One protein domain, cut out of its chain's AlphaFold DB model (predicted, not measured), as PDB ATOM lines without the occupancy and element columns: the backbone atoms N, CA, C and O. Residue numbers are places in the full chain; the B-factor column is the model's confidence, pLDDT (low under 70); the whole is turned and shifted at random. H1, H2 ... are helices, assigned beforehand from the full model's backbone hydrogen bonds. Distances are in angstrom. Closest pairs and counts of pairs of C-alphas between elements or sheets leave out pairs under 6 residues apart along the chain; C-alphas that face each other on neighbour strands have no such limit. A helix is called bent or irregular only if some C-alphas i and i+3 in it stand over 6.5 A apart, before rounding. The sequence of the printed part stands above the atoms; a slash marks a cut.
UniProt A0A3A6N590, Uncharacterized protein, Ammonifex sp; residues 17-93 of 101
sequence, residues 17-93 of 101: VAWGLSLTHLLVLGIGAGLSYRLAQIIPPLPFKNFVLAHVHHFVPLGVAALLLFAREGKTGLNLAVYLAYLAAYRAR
ATOM      1  N   VAL A  17      27.174  34.495 -55.322       88.44
ATOM      2  CA  VAL A  17      26.747  34.823 -56.688       88.44
ATOM      3  C   VAL A  17      25.961  36.130 -56.705       88.44
ATOM      4  O   VAL A  17      26.293  37.031 -57.464       88.44
ATOM      5  N   ALA A  18      24.948  36.263 -55.845       88.75
ATOM      6  CA  ALA A  18      24.099  37.453 -55.784       88.75
ATOM      7  C   ALA A  18      23.584  37.686 -54.359       88.75
ATOM      8  O   ALA A  18      23.281  36.727 -53.652       88.75
ATOM      9  N   TRP A  19      23.506  38.949 -53.924       86.56
ATOM     10  CA  TRP A  19      22.997  39.354 -52.596       86.56
ATOM     11  C   TRP A  19      23.606  38.588 -51.409       86.56
ATOM     12  O   TRP A  19      22.954  38.325 -50.402       86.56
ATOM     13  N   GLY A  20      24.871  38.184 -51.531       86.38
ATOM     14  CA  GLY A  20      25.559  37.401 -50.506       86.38
ATOM     15  C   GLY A  20      25.161  35.920 -50.431       86.38
ATOM     16  O   GLY A  20      25.669  35.207 -49.563       86.38
ATOM     17  N   LEU A  21      24.307  35.446 -51.340       89.00
ATOM     18  CA  LEU A  21      23.869  34.059 -51.460       89.00
ATOM     19  C   LEU A  21      24.788  33.268 -52.393       89.00
ATOM     20  O   LEU A  21      25.241  33.770 -53.422       89.00
ATOM     21  N   SER A  22      25.056  32.012 -52.034       92.56
ATOM     22  CA  SER A  22      25.725  31.065 -52.925       92.56
ATOM     23  C   SER A  22      24.744  30.545 -53.979       92.56
ATOM     24  O   SER A  22      23.526  30.625 -53.799       92.56
ATOM     25  N   LEU A  23      25.264  29.953 -55.056       92.44
ATOM     26  CA  LEU A  23      24.427  29.302 -56.069       92.44
ATOM     27  C   LEU A  23      23.500  28.248 -55.444       92.44
ATOM     28  O   LEU A  23      22.323  28.169 -55.780       92.44
ATOM     29  N   THR A  24      24.010  27.483 -54.479       91.19
ATOM     30  CA  THR A  24      23.231  26.476 -53.752       91.19
ATOM     31  C   THR A  24      22.068  27.103 -52.986       91.19
ATOM     32  O   THR A  24      20.965  26.567 -53.022       91.19
ATOM     33  N   HIS A  25      22.277  28.252 -52.331       92.62
ATOM     34  CA  HIS A  25      21.192  28.951 -51.636       92.62
ATOM     35  C   HIS A  25      20.109  29.406 -52.619       92.62
ATOM     36  O   HIS A  25      18.926  29.220 -52.347       92.62
ATOM     37  N   LEU A  26      20.505  29.951 -53.775       94.12
ATOM     38  CA  LEU A  26      19.564  30.387 -54.811       94.12
ATOM     39  C   LEU A  26      18.749  29.217 -55.369       94.12
ATOM     40  O   LEU A  26      17.535  29.334 -55.501       94.12
ATOM     41  N   LEU A  27      19.390  28.077 -55.639       94.81
ATOM     42  CA  LEU A  27      18.704  26.881 -56.131       94.81
ATOM     43  C   LEU A  27      17.689  26.347 -55.118       94.81
ATOM     44  O   LEU A  27      16.550  26.067 -55.478       94.81
ATOM     45  N   VAL A  28      18.075  26.238 -53.846       94.25
ATOM     46  CA  VAL A  28      17.182  25.719 -52.800       94.25
ATOM     47  C   VAL A  28      16.008  26.671 -52.547       94.25
ATOM     48  O   VAL A  28      14.871  26.211 -52.441       94.25
ATOM     49  N   LEU A  29      16.241  27.988 -52.522       95.31
ATOM     50  CA  LEU A  29      15.157  28.973 -52.444       95.31
ATOM     51  C   LEU A  29      14.256  28.934 -53.683       95.31
ATOM     52  O   LEU A  29      13.039  29.021 -53.544       95.31
ATOM     53  N   GLY A  30      14.826  28.742 -54.875       96.06
ATOM     54  CA  GLY A  30      14.074  28.581 -56.119       96.06
ATOM     55  C   GLY A  30      13.156  27.359 -56.096       96.06
ATOM     56  O   GLY A  30      11.986  27.460 -56.460       96.06
ATOM     57  N   ILE A  31      13.645  26.223 -55.587       95.94
ATOM     58  CA  ILE A  31      12.823  25.022 -55.371       95.94
ATOM     59  C   ILE A  31      11.711  25.315 -54.356       95.94
ATOM     60  O   ILE A  31      10.553  24.992 -54.614       95.94
ATOM     61  N   GLY A  32      12.032  25.967 -53.233       95.38
ATOM     62  CA  GLY A  32      11.044  26.361 -52.223       95.38
ATOM     63  C   GLY A  32       9.945  27.263 -52.793       95.38
ATOM     64  O   GLY A  32       8.764  27.013 -52.564       95.38
ATOM     65  N   ALA A  33      10.317  28.256 -53.602       96.19
ATOM     66  CA  ALA A  33       9.382  29.147 -54.285       96.19
ATOM     67  C   ALA A  33       8.513  28.390 -55.302       96.19
ATOM     68  O   ALA A  33       7.298  28.590 -55.343       96.19
ATOM     69  N   GLY A  34       9.105  27.474 -56.074       96.88
ATOM     70  CA  GLY A  34       8.370  26.618 -57.006       96.88
ATOM     71  C   GLY A  34       7.343  25.727 -56.302       96.88
ATOM     72  O   GLY A  34       6.204  25.619 -56.757       96.88
ATOM     73  N   LEU A  35       7.709  25.138 -55.161       96.12
ATOM     74  CA  LEU A  35       6.793  24.348 -54.334       96.12
ATOM     75  C   LEU A  35       5.679  25.209 -53.734       96.12
ATOM     76  O   LEU A  35       4.521  24.805 -53.778       96.12
ATOM     77  N   SER A  36       6.000  26.403 -53.234       96.56
ATOM     78  CA  SER A  36       5.010  27.376 -52.758       96.56
ATOM     79  C   SER A  36       4.003  27.754 -53.845       96.56
ATOM     80  O   SER A  36       2.801  27.764 -53.589       96.56
ATOM     81  N   TYR A  37       4.465  27.986 -55.076       96.12
ATOM     82  CA  TYR A  37       3.588  28.284 -56.208       96.12
ATOM     83  C   TYR A  37       2.649  27.118 -56.539       96.12
ATOM     84  O   TYR A  37       1.445  27.311 -56.683       96.12
ATOM     85  N   ARG A  38       3.172  25.886 -56.598       96.19
ATOM     86  CA  ARG A  38       2.344  24.685 -56.811       96.19
ATOM     87  C   ARG A  38       1.331  24.487 -55.686       96.19
ATOM     88  O   ARG A  38       0.188  24.131 -55.951       96.19
ATOM     89  N   LEU A  39       1.729  24.754 -54.443       94.31
ATOM     90  CA  LEU A  39       0.847  24.661 -53.285       94.31
ATOM     91  C   LEU A  39      -0.309  25.664 -53.374       94.31
ATOM     92  O   LEU A  39      -1.445  25.295 -53.093       94.31
ATOM     93  N   ALA A  40      -0.034  26.894 -53.818       93.88
ATOM     94  CA  ALA A  40      -1.047  27.931 -54.011       93.88
ATOM     95  C   ALA A  40      -2.100  27.570 -55.070       93.88
ATOM     96  O   ALA A  40      -3.238  28.018 -54.982       93.88
ATOM     97  N   GLN A  41      -1.742  26.734 -56.049       94.31
ATOM     98  CA  GLN A  41      -2.677  26.241 -57.065       94.31
ATOM     99  C   GLN A  41      -3.591  25.119 -56.549       94.31
ATOM    100  O   GLN A  41      -4.676  24.926 -57.086       94.31
ATOM    101  N   ILE A  42      -3.144  24.356 -55.545       95.44
ATOM    102  CA  ILE A  42      -3.854  23.171 -55.038       95.44
ATOM    103  C   ILE A  42      -4.694  23.518 -53.809       95.44
ATOM    104  O   ILE A  42      -5.821  23.048 -53.669       95.44
ATOM    105  N   ILE A  43      -4.135  24.309 -52.892       93.44
ATOM    106  CA  ILE A  43      -4.755  24.600 -51.603       93.44
ATOM    107  C   ILE A  43      -5.471  25.948 -51.690       93.44
ATOM    108  O   ILE A  43      -4.806  26.959 -51.932       93.44
ATOM    109  N   PRO A  44      -6.791  26.002 -51.436       92.25
ATOM    110  CA  PRO A  44      -7.517  27.260 -51.441       92.25
ATOM    111  C   PRO A  44      -7.020  28.204 -50.330       92.25
ATOM    112  O   PRO A  44      -6.392  27.767 -49.356       92.25
ATOM    113  N   PRO A  45      -7.293  29.511 -50.458       93.25
ATOM    114  CA  PRO A  45      -7.017  30.464 -49.397       93.25
ATOM    115  C   PRO A  45      -7.798  30.123 -48.124       93.25
ATOM    116  O   PRO A  45      -8.919  29.610 -48.169       93.25
ATOM    117  N   LEU A  46      -7.198  30.424 -46.975       91.81
ATOM    118  CA  LEU A  46      -7.848  30.257 -45.677       91.81
ATOM    119  C   LEU A  46      -9.019  31.249 -45.536       91.81
ATOM    120  O   LEU A  46      -8.960  32.339 -46.110       91.81
ATOM    121  N   PRO A  47     -10.066  30.919 -44.752       91.25
ATOM    122  CA  PRO A  47     -11.278  31.734 -44.623       91.25
ATOM    123  C   PRO A  47     -11.064  32.962 -43.717       91.25
ATOM    124  O   PRO A  47     -11.765  33.172 -42.729       91.25
ATOM    125  N   PHE A  48     -10.078  33.792 -44.050       94.25
ATOM    126  CA  PHE A  48      -9.802  35.064 -43.397       94.25
ATOM    127  C   PHE A  48     -10.241  36.223 -44.290       94.25
ATOM    128  O   PHE A  48     -10.063  36.201 -45.503       94.25
ATOM    129  N   LYS A  49     -10.766  37.290 -43.676       92.50
ATOM    130  CA  LYS A  49     -11.154  38.515 -44.400       92.50
ATOM    131  C   LYS A  49      -9.953  39.274 -44.976       92.50
ATOM    132  O   LYS A  49     -10.108  40.062 -45.900       92.50
ATOM    133  N   ASN A  50      -8.765  39.070 -44.409       94.12
ATOM    134  CA  ASN A  50      -7.541  39.727 -44.849       94.12
ATOM    135  C   ASN A  50      -6.842  38.878 -45.919       94.12
ATOM    136  O   ASN A  50      -6.449  37.744 -45.647       94.12
ATOM    137  N   PHE A  51      -6.636  39.465 -47.102       90.38
ATOM    138  CA  PHE A  51      -5.993  38.813 -48.244       90.38
ATOM    139  C   PHE A  51      -4.610  38.237 -47.907       90.38
ATOM    140  O   PHE A  51      -4.300  37.120 -48.307       90.38
ATOM    141  N   VAL A  52      -3.792  38.954 -47.134       92.06
ATOM    142  CA  VAL A  52      -2.425  38.517 -46.799       92.06
ATOM    143  C   VAL A  52      -2.454  37.291 -45.886       92.06
ATOM    144  O   VAL A  52      -1.774  36.301 -46.149       92.06
ATOM    145  N   LEU A  53      -3.282  37.323 -44.838       91.75
ATOM    146  CA  LEU A  53      -3.417  36.196 -43.906       91.75
ATOM    147  C   LEU A  53      -4.047  34.972 -44.573       91.75
ATOM    148  O   LEU A  53      -3.705  33.844 -44.228       91.75
ATOM    149  N   ALA A  54      -4.924  35.188 -45.554       92.75
ATOM    150  CA  ALA A  54      -5.555  34.119 -46.311       92.75
ATOM    151  C   ALA A  54      -4.570  33.313 -47.180       92.75
ATOM    152  O   ALA A  54      -4.899  32.180 -47.519       92.75
ATOM    153  N   HIS A  55      -3.390  33.858 -47.512       93.19
ATOM    154  CA  HIS A  55      -2.392  33.229 -48.399       93.19
ATOM    155  C   HIS A  55      -1.044  32.943 -47.719       93.19
ATOM    156  O   HIS A  55      -0.129  32.401 -48.338       93.19
ATOM    157  N   VAL A  56      -0.883  33.294 -46.439       93.88
ATOM    158  CA  VAL A  56       0.396  33.142 -45.724       93.88
ATOM    159  C   VAL A  56       0.871  31.685 -45.691       93.88
ATOM    160  O   VAL A  56       2.069  31.415 -45.773       93.88
ATOM    161  N   HIS A  57      -0.060  30.728 -45.624       94.00
ATOM    162  CA  HIS A  57       0.247  29.296 -45.598       94.00
ATOM    163  C   HIS A  57       0.859  28.797 -46.911       94.00
ATOM    164  O   HIS A  57       1.596  27.813 -46.904       94.00
ATOM    165  N   HIS A  58       0.638  29.487 -48.032       94.56
ATOM    166  CA  HIS A  58       1.272  29.141 -49.307       94.56
ATOM    167  C   HIS A  58       2.786  29.379 -49.293       94.56
ATOM    168  O   HIS A  58       3.520  28.732 -50.037       94.56
ATOM    169  N   PHE A  59       3.284  30.237 -48.401       95.00
ATOM    170  CA  PHE A  59       4.717  30.484 -48.220       95.00
ATOM    171  C   PHE A  59       5.412  29.459 -47.319       95.00
ATOM    172  O   PHE A  59       6.626  29.537 -47.145       95.00
ATOM    173  N   VAL A  60       4.689  28.475 -46.768       95.12
ATOM    174  CA  VAL A  60       5.273  27.452 -45.885       95.12
ATOM    175  C   VAL A  60       6.445  26.708 -46.546       95.12
ATOM    176  O   VAL A  60       7.501  26.648 -45.916       95.12
ATOM    177  N   PRO A  61       6.353  26.200 -47.794       95.25
ATOM    178  CA  PRO A  61       7.486  25.537 -48.446       95.25
ATOM    179  C   PRO A  61       8.731  26.424 -48.556       95.25
ATOM    180  O   PRO A  61       9.836  25.986 -48.228       95.25
ATOM    181  N   LEU A  62       8.557  27.686 -48.956       96.12
ATOM    182  CA  LEU A  62       9.649  28.656 -49.021       96.12
ATOM    183  C   LEU A  62      10.239  28.951 -47.633       96.12
ATOM    184  O   LEU A  62      11.459  28.988 -47.481       96.12
ATOM    185  N   GLY A  63       9.393  29.113 -46.613       95.50
ATOM    186  CA  GLY A  63       9.816  29.329 -45.230       95.50
ATOM    187  C   GLY A  63      10.611  28.151 -44.666       95.50
ATOM    188  O   GLY A  63      11.645  28.354 -44.032       95.50
ATOM    189  N   VAL A  64      10.190  26.917 -44.955       95.31
ATOM    190  CA  VAL A  64      10.926  25.698 -44.584       95.31
ATOM    191  C   VAL A  64      12.275  25.636 -45.301       95.31
ATOM    192  O   VAL A  64      13.289  25.365 -44.659       95.31
ATOM    193  N   ALA A  65      12.322  25.939 -46.601       95.38
ATOM    194  CA  ALA A  65      13.576  25.992 -47.351       95.38
ATOM    195  C   ALA A  65      14.546  27.038 -46.768       95.38
ATOM    196  O   ALA A  65      15.723  26.741 -46.554       95.38
ATOM    197  N   ALA A  66      14.049  28.234 -46.441       94.62
ATOM    198  CA  ALA A  66      14.836  29.280 -45.795       94.62
ATOM    199  C   ALA A  66      15.336  28.858 -44.402       94.62
ATOM    200  O   ALA A  66      16.513  29.047 -44.094       94.62
ATOM    201  N   LEU A  67      14.486  28.232 -43.579       95.00
ATOM    202  CA  LEU A  67      14.880  27.692 -42.274       95.00
ATOM    203  C   LEU A  67      16.018  26.680 -42.408       95.00
ATOM    204  O   LEU A  67      17.024  26.792 -41.717       95.00
ATOM    205  N   LEU A  68      15.901  25.719 -43.322       93.56
ATOM    206  CA  LEU A  68      16.928  24.696 -43.523       93.56
ATOM    207  C   LEU A  68      18.260  25.278 -44.025       93.56
ATOM    208  O   LEU A  68      19.325  24.771 -43.672       93.56
ATOM    209  N   LEU A  69      18.217  26.351 -44.817       92.06
ATOM    210  CA  LEU A  69      19.409  27.022 -45.340       92.06
ATOM    211  C   LEU A  69      20.107  27.927 -44.322       92.06
ATOM    212  O   LEU A  69      21.337  27.938 -44.253       92.06
ATOM    213  N   PHE A  70      19.349  28.720 -43.569       92.38
ATOM    214  CA  PHE A  70      19.919  29.806 -42.771       92.38
ATOM    215  C   PHE A  70      19.929  29.519 -41.275       92.38
ATOM    216  O   PHE A  70      20.784  30.056 -40.569       92.38
ATOM    217  N   ALA A  71      19.032  28.665 -40.780       93.94
ATOM    218  CA  ALA A  71      19.039  28.318 -39.373       93.94
ATOM    219  C   ALA A  71      20.241  27.438 -39.039       93.94
ATOM    220  O   ALA A  71      20.691  26.589 -39.818       93.94
ATOM    221  N   ARG A  72      20.743  27.640 -37.827       93.56
ATOM    222  CA  ARG A  72      21.780  26.815 -37.227       93.56
ATOM    223  C   ARG A  72      21.260  26.234 -35.931       93.56
ATOM    224  O   ARG A  72      20.488  26.875 -35.221       93.56
ATOM    225  N   GLU A  73      21.676  25.015 -35.637       93.94
ATOM    226  CA  GLU A  73      21.372  24.387 -34.361       93.94
ATOM    227  C   GLU A  73      22.241  25.032 -33.270       93.94
ATOM    228  O   GLU A  73      23.439  25.246 -33.454       93.94
ATOM    229  N   GLY A  74      21.616  25.420 -32.156       91.69
ATOM    230  CA  GLY A  74      22.244  26.309 -31.177       91.69
ATOM    231  C   GLY A  74      23.427  25.701 -30.422       91.69
ATOM    232  O   GLY A  74      24.313  26.440 -30.005       91.69
ATOM    233  N   LYS A  75      23.467  24.374 -30.247       89.62
ATOM    234  CA  LYS A  75      24.512  23.705 -29.456       89.62
ATOM    235  C   LYS A  75      25.742  23.362 -30.291       89.62
ATOM    236  O   LYS A  75      26.864  23.473 -29.816       89.62
ATOM    237  N   THR A  76      25.532  22.925 -31.525       90.38
ATOM    238  CA  THR A  76      26.565  22.434 -32.444       90.38
ATOM    239  C   THR A  76      27.015  23.499 -33.437       90.38
ATOM    240  O   THR A  76      28.075  23.360 -34.042       90.38
ATOM    241  N   GLY A  77      26.213  24.545 -33.652       89.56
ATOM    242  CA  GLY A  77      26.465  25.575 -34.662       89.56
ATOM    243  C   GLY A  77      26.351  25.071 -36.105       89.56
ATOM    244  O   GLY A  77      26.612  25.834 -37.041       89.56
ATOM    245  N   LEU A  78      25.963  23.805 -36.300       90.06
ATOM    246  CA  LEU A  78      25.757  23.213 -37.613       90.06
ATOM    247  C   LEU A  78      24.555  23.862 -38.289       90.06
ATOM    248  O   LEU A  78      23.559  24.191 -37.645       90.06
ATOM    249  N   ASN A  79      24.633  24.003 -39.611       93.44
ATOM    250  CA  ASN A  79      23.454  24.306 -40.413       93.44
ATOM    251  C   ASN A  79      22.356  23.265 -40.119       93.44
ATOM    252  O   ASN A  79      22.641  22.071 -39.992       93.44
ATOM    253  N   LEU A  80      21.107  23.723 -40.011       93.06
ATOM    254  CA  LEU A  80      19.991  22.891 -39.578       93.06
ATOM    255  C   LEU A  80      19.772  21.673 -40.488       93.06
ATOM    256  O   LEU A  80      19.552  20.577 -39.977       93.06
ATOM    257  N   ALA A  81      19.893  21.817 -41.812       92.62
ATOM    258  CA  ALA A  81      19.791  20.678 -42.725       92.62
ATOM    259  C   ALA A  81      20.899  19.642 -42.487       92.62
ATOM    260  O   ALA A  81      20.623  18.444 -42.457       92.62
ATOM    261  N   VAL A  82      22.139  20.091 -42.256       93.25
ATOM    262  CA  VAL A  82      23.271  19.202 -41.943       93.25
ATOM    263  C   VAL A  82      23.041  18.477 -40.617       93.25
ATOM    264  O   VAL A  82      23.222  17.264 -40.530       93.25
ATOM    265  N   TYR A  83      22.596  19.206 -39.594       95.06
ATOM    266  CA  TYR A  83      22.269  18.629 -38.296       95.06
ATOM    267  C   TYR A  83      21.186  17.547 -38.414       95.06
ATOM    268  O   TYR A  83      21.357  16.437 -37.910       95.06
ATOM    269  N   LEU A  84      20.093  17.839 -39.126       94.88
ATOM    270  CA  LEU A  84      19.005  16.884 -39.342       94.88
ATOM    271  C   LEU A  84      19.468  15.655 -40.131       94.88
ATOM    272  O   LEU A  84      19.075  14.540 -39.788       94.88
ATOM    273  N   ALA A  85      20.336  15.831 -41.129       94.94
ATOM    274  CA  ALA A  85      20.920  14.721 -41.877       94.94
ATOM    275  C   ALA A  85      21.757  13.803 -40.971       94.94
ATOM    276  O   ALA A  85      21.582  12.583 -41.002       94.94
ATOM    277  N   TYR A  86      22.609  14.364 -40.106       95.12
ATOM    278  CA  TYR A  86      23.369  13.569 -39.136       95.12
ATOM    279  C   TYR A  86      22.480  12.896 -38.096       95.12
ATOM    280  O   TYR A  86      22.709  11.736 -37.759       95.12
ATOM    281  N   LEU A  87      21.445  13.583 -37.612       94.62
ATOM    282  CA  LEU A  87      20.487  13.001 -36.681       94.62
ATOM    283  C   LEU A  87      19.744  11.814 -37.313       94.62
ATOM    284  O   LEU A  87      19.589  10.773 -36.673       94.62
ATOM    285  N   ALA A  88      19.317  11.949 -38.570       94.75
ATOM    286  CA  ALA A  88      18.680  10.875 -39.322       94.75
ATOM    287  C   ALA A  88      19.638   9.692 -39.528       94.75
ATOM    288  O   ALA A  88      19.283   8.557 -39.208       94.75
ATOM    289  N   ALA A  89      20.874   9.951 -39.967       94.50
ATOM    290  CA  ALA A  89      21.898   8.922 -40.145       94.50
ATOM    291  C   ALA A  89      22.222   8.195 -38.827       94.50
ATOM    292  O   ALA A  89      22.309   6.969 -38.789       94.50
ATOM    293  N   TYR A  90      22.330   8.937 -37.722       93.69
ATOM    294  CA  TYR A  90      22.548   8.375 -36.392       93.69
ATOM    295  C   TYR A  90      21.398   7.466 -35.955       93.69
ATOM    296  O   TYR A  90      21.640   6.402 -35.389       93.69
ATOM    297  N   ARG A  91      20.146   7.859 -36.220       93.12
ATOM    298  CA  ARG A  91      18.968   7.040 -35.901       93.12
ATOM    299  C   ARG A  91      18.872   5.791 -36.776       93.12
ATOM    300  O   ARG A  91      18.453   4.751 -36.280       93.12
ATOM    301  N   ALA A  92      19.282   5.887 -38.038       93.69
ATOM    302  CA  ALA A  92      19.253   4.783 -38.992       93.69
ATOM    303  C   ALA A  92      20.429   3.798 -38.845       93.69
ATOM    304  O   ALA A  92      20.408   2.720 -39.442       93.69
ATOM    305  N   ARG A  93      21.471   4.139 -38.073       92.19
ATOM    306  CA  ARG A  93      22.648   3.275 -37.913       92.19
ATOM    307  C   ARG A  93      22.265   1.928 -37.292       92.19
ATOM    308  O   ARG A  93      21.523   1.861 -36.310       92.19
TER     309      ARG A  93
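This is residues 17 to 93 of the 101 residues of an uncharacterized protein of Ammonifex sp (UniProt A0A3A6N590). Two long helices, H1 and H2, lie side by side as a helical hairpin, and a shorter helix, H3, turns off from the last residues of H2 as an arm. The far part of that arm, residues 85 to 93, of which 85 to 92 belong to H3, sticks out free. The printed part has 77 residues with three named helices in the order H1, H2, H3, no named strand, and the class all helix. It is loose, with a radius of gyration of the C-alphas of 15.7 A, and spans 45 by 34 by 21 A.

Start at Val 17 and pass to C-alpha 23 at (24.427, 29.302, -56.069), where H1, residues 23 to 42, begins; it is 29.0 A long. H2, residues 51 to 70, starts at C-alpha 51 at (-5.993, 38.813, -48.244) and is 28.0 A long. Look near residue 58 for its kink of 57 degrees; H2 is irregular, with C-alphas 54 and 57 7.6 A apart. H3, residues 80 to 92, is 18.1 A long and ends at C-alpha 92 at (19.253, 4.783, -38.992).

H1 and H2 touch and form a hairpin, running opposite ways at a shallow tilt of 29 degrees. Their closest C-alphas are those of Gly 32 and Leu 62, 4.2 A apart. H2 touches H3 with residues 67 to 70 alone, and H3 touches H2 with residues 80 to 81 alone; the closest C-alphas, of Leu 68 and Ala 81, are 5.0 A apart. H2 and H3 run the same way at a steep tilt of 69.7 degrees, only just short of about perpendicular. H1 and H3 are apart. In H1 and H3 every O i to N i+4 pair is within hydrogen-bond range; in H2, 10 of 16 are.

The two C-alphas farthest apart are those of Lys 49 and Arg 93, at 49.3 A. The printed part has no cut, and both links, H1 to H2 and H2 to H3, are short. The mean pLDDT of the printed part is 93.4, and no printed residue is under 70.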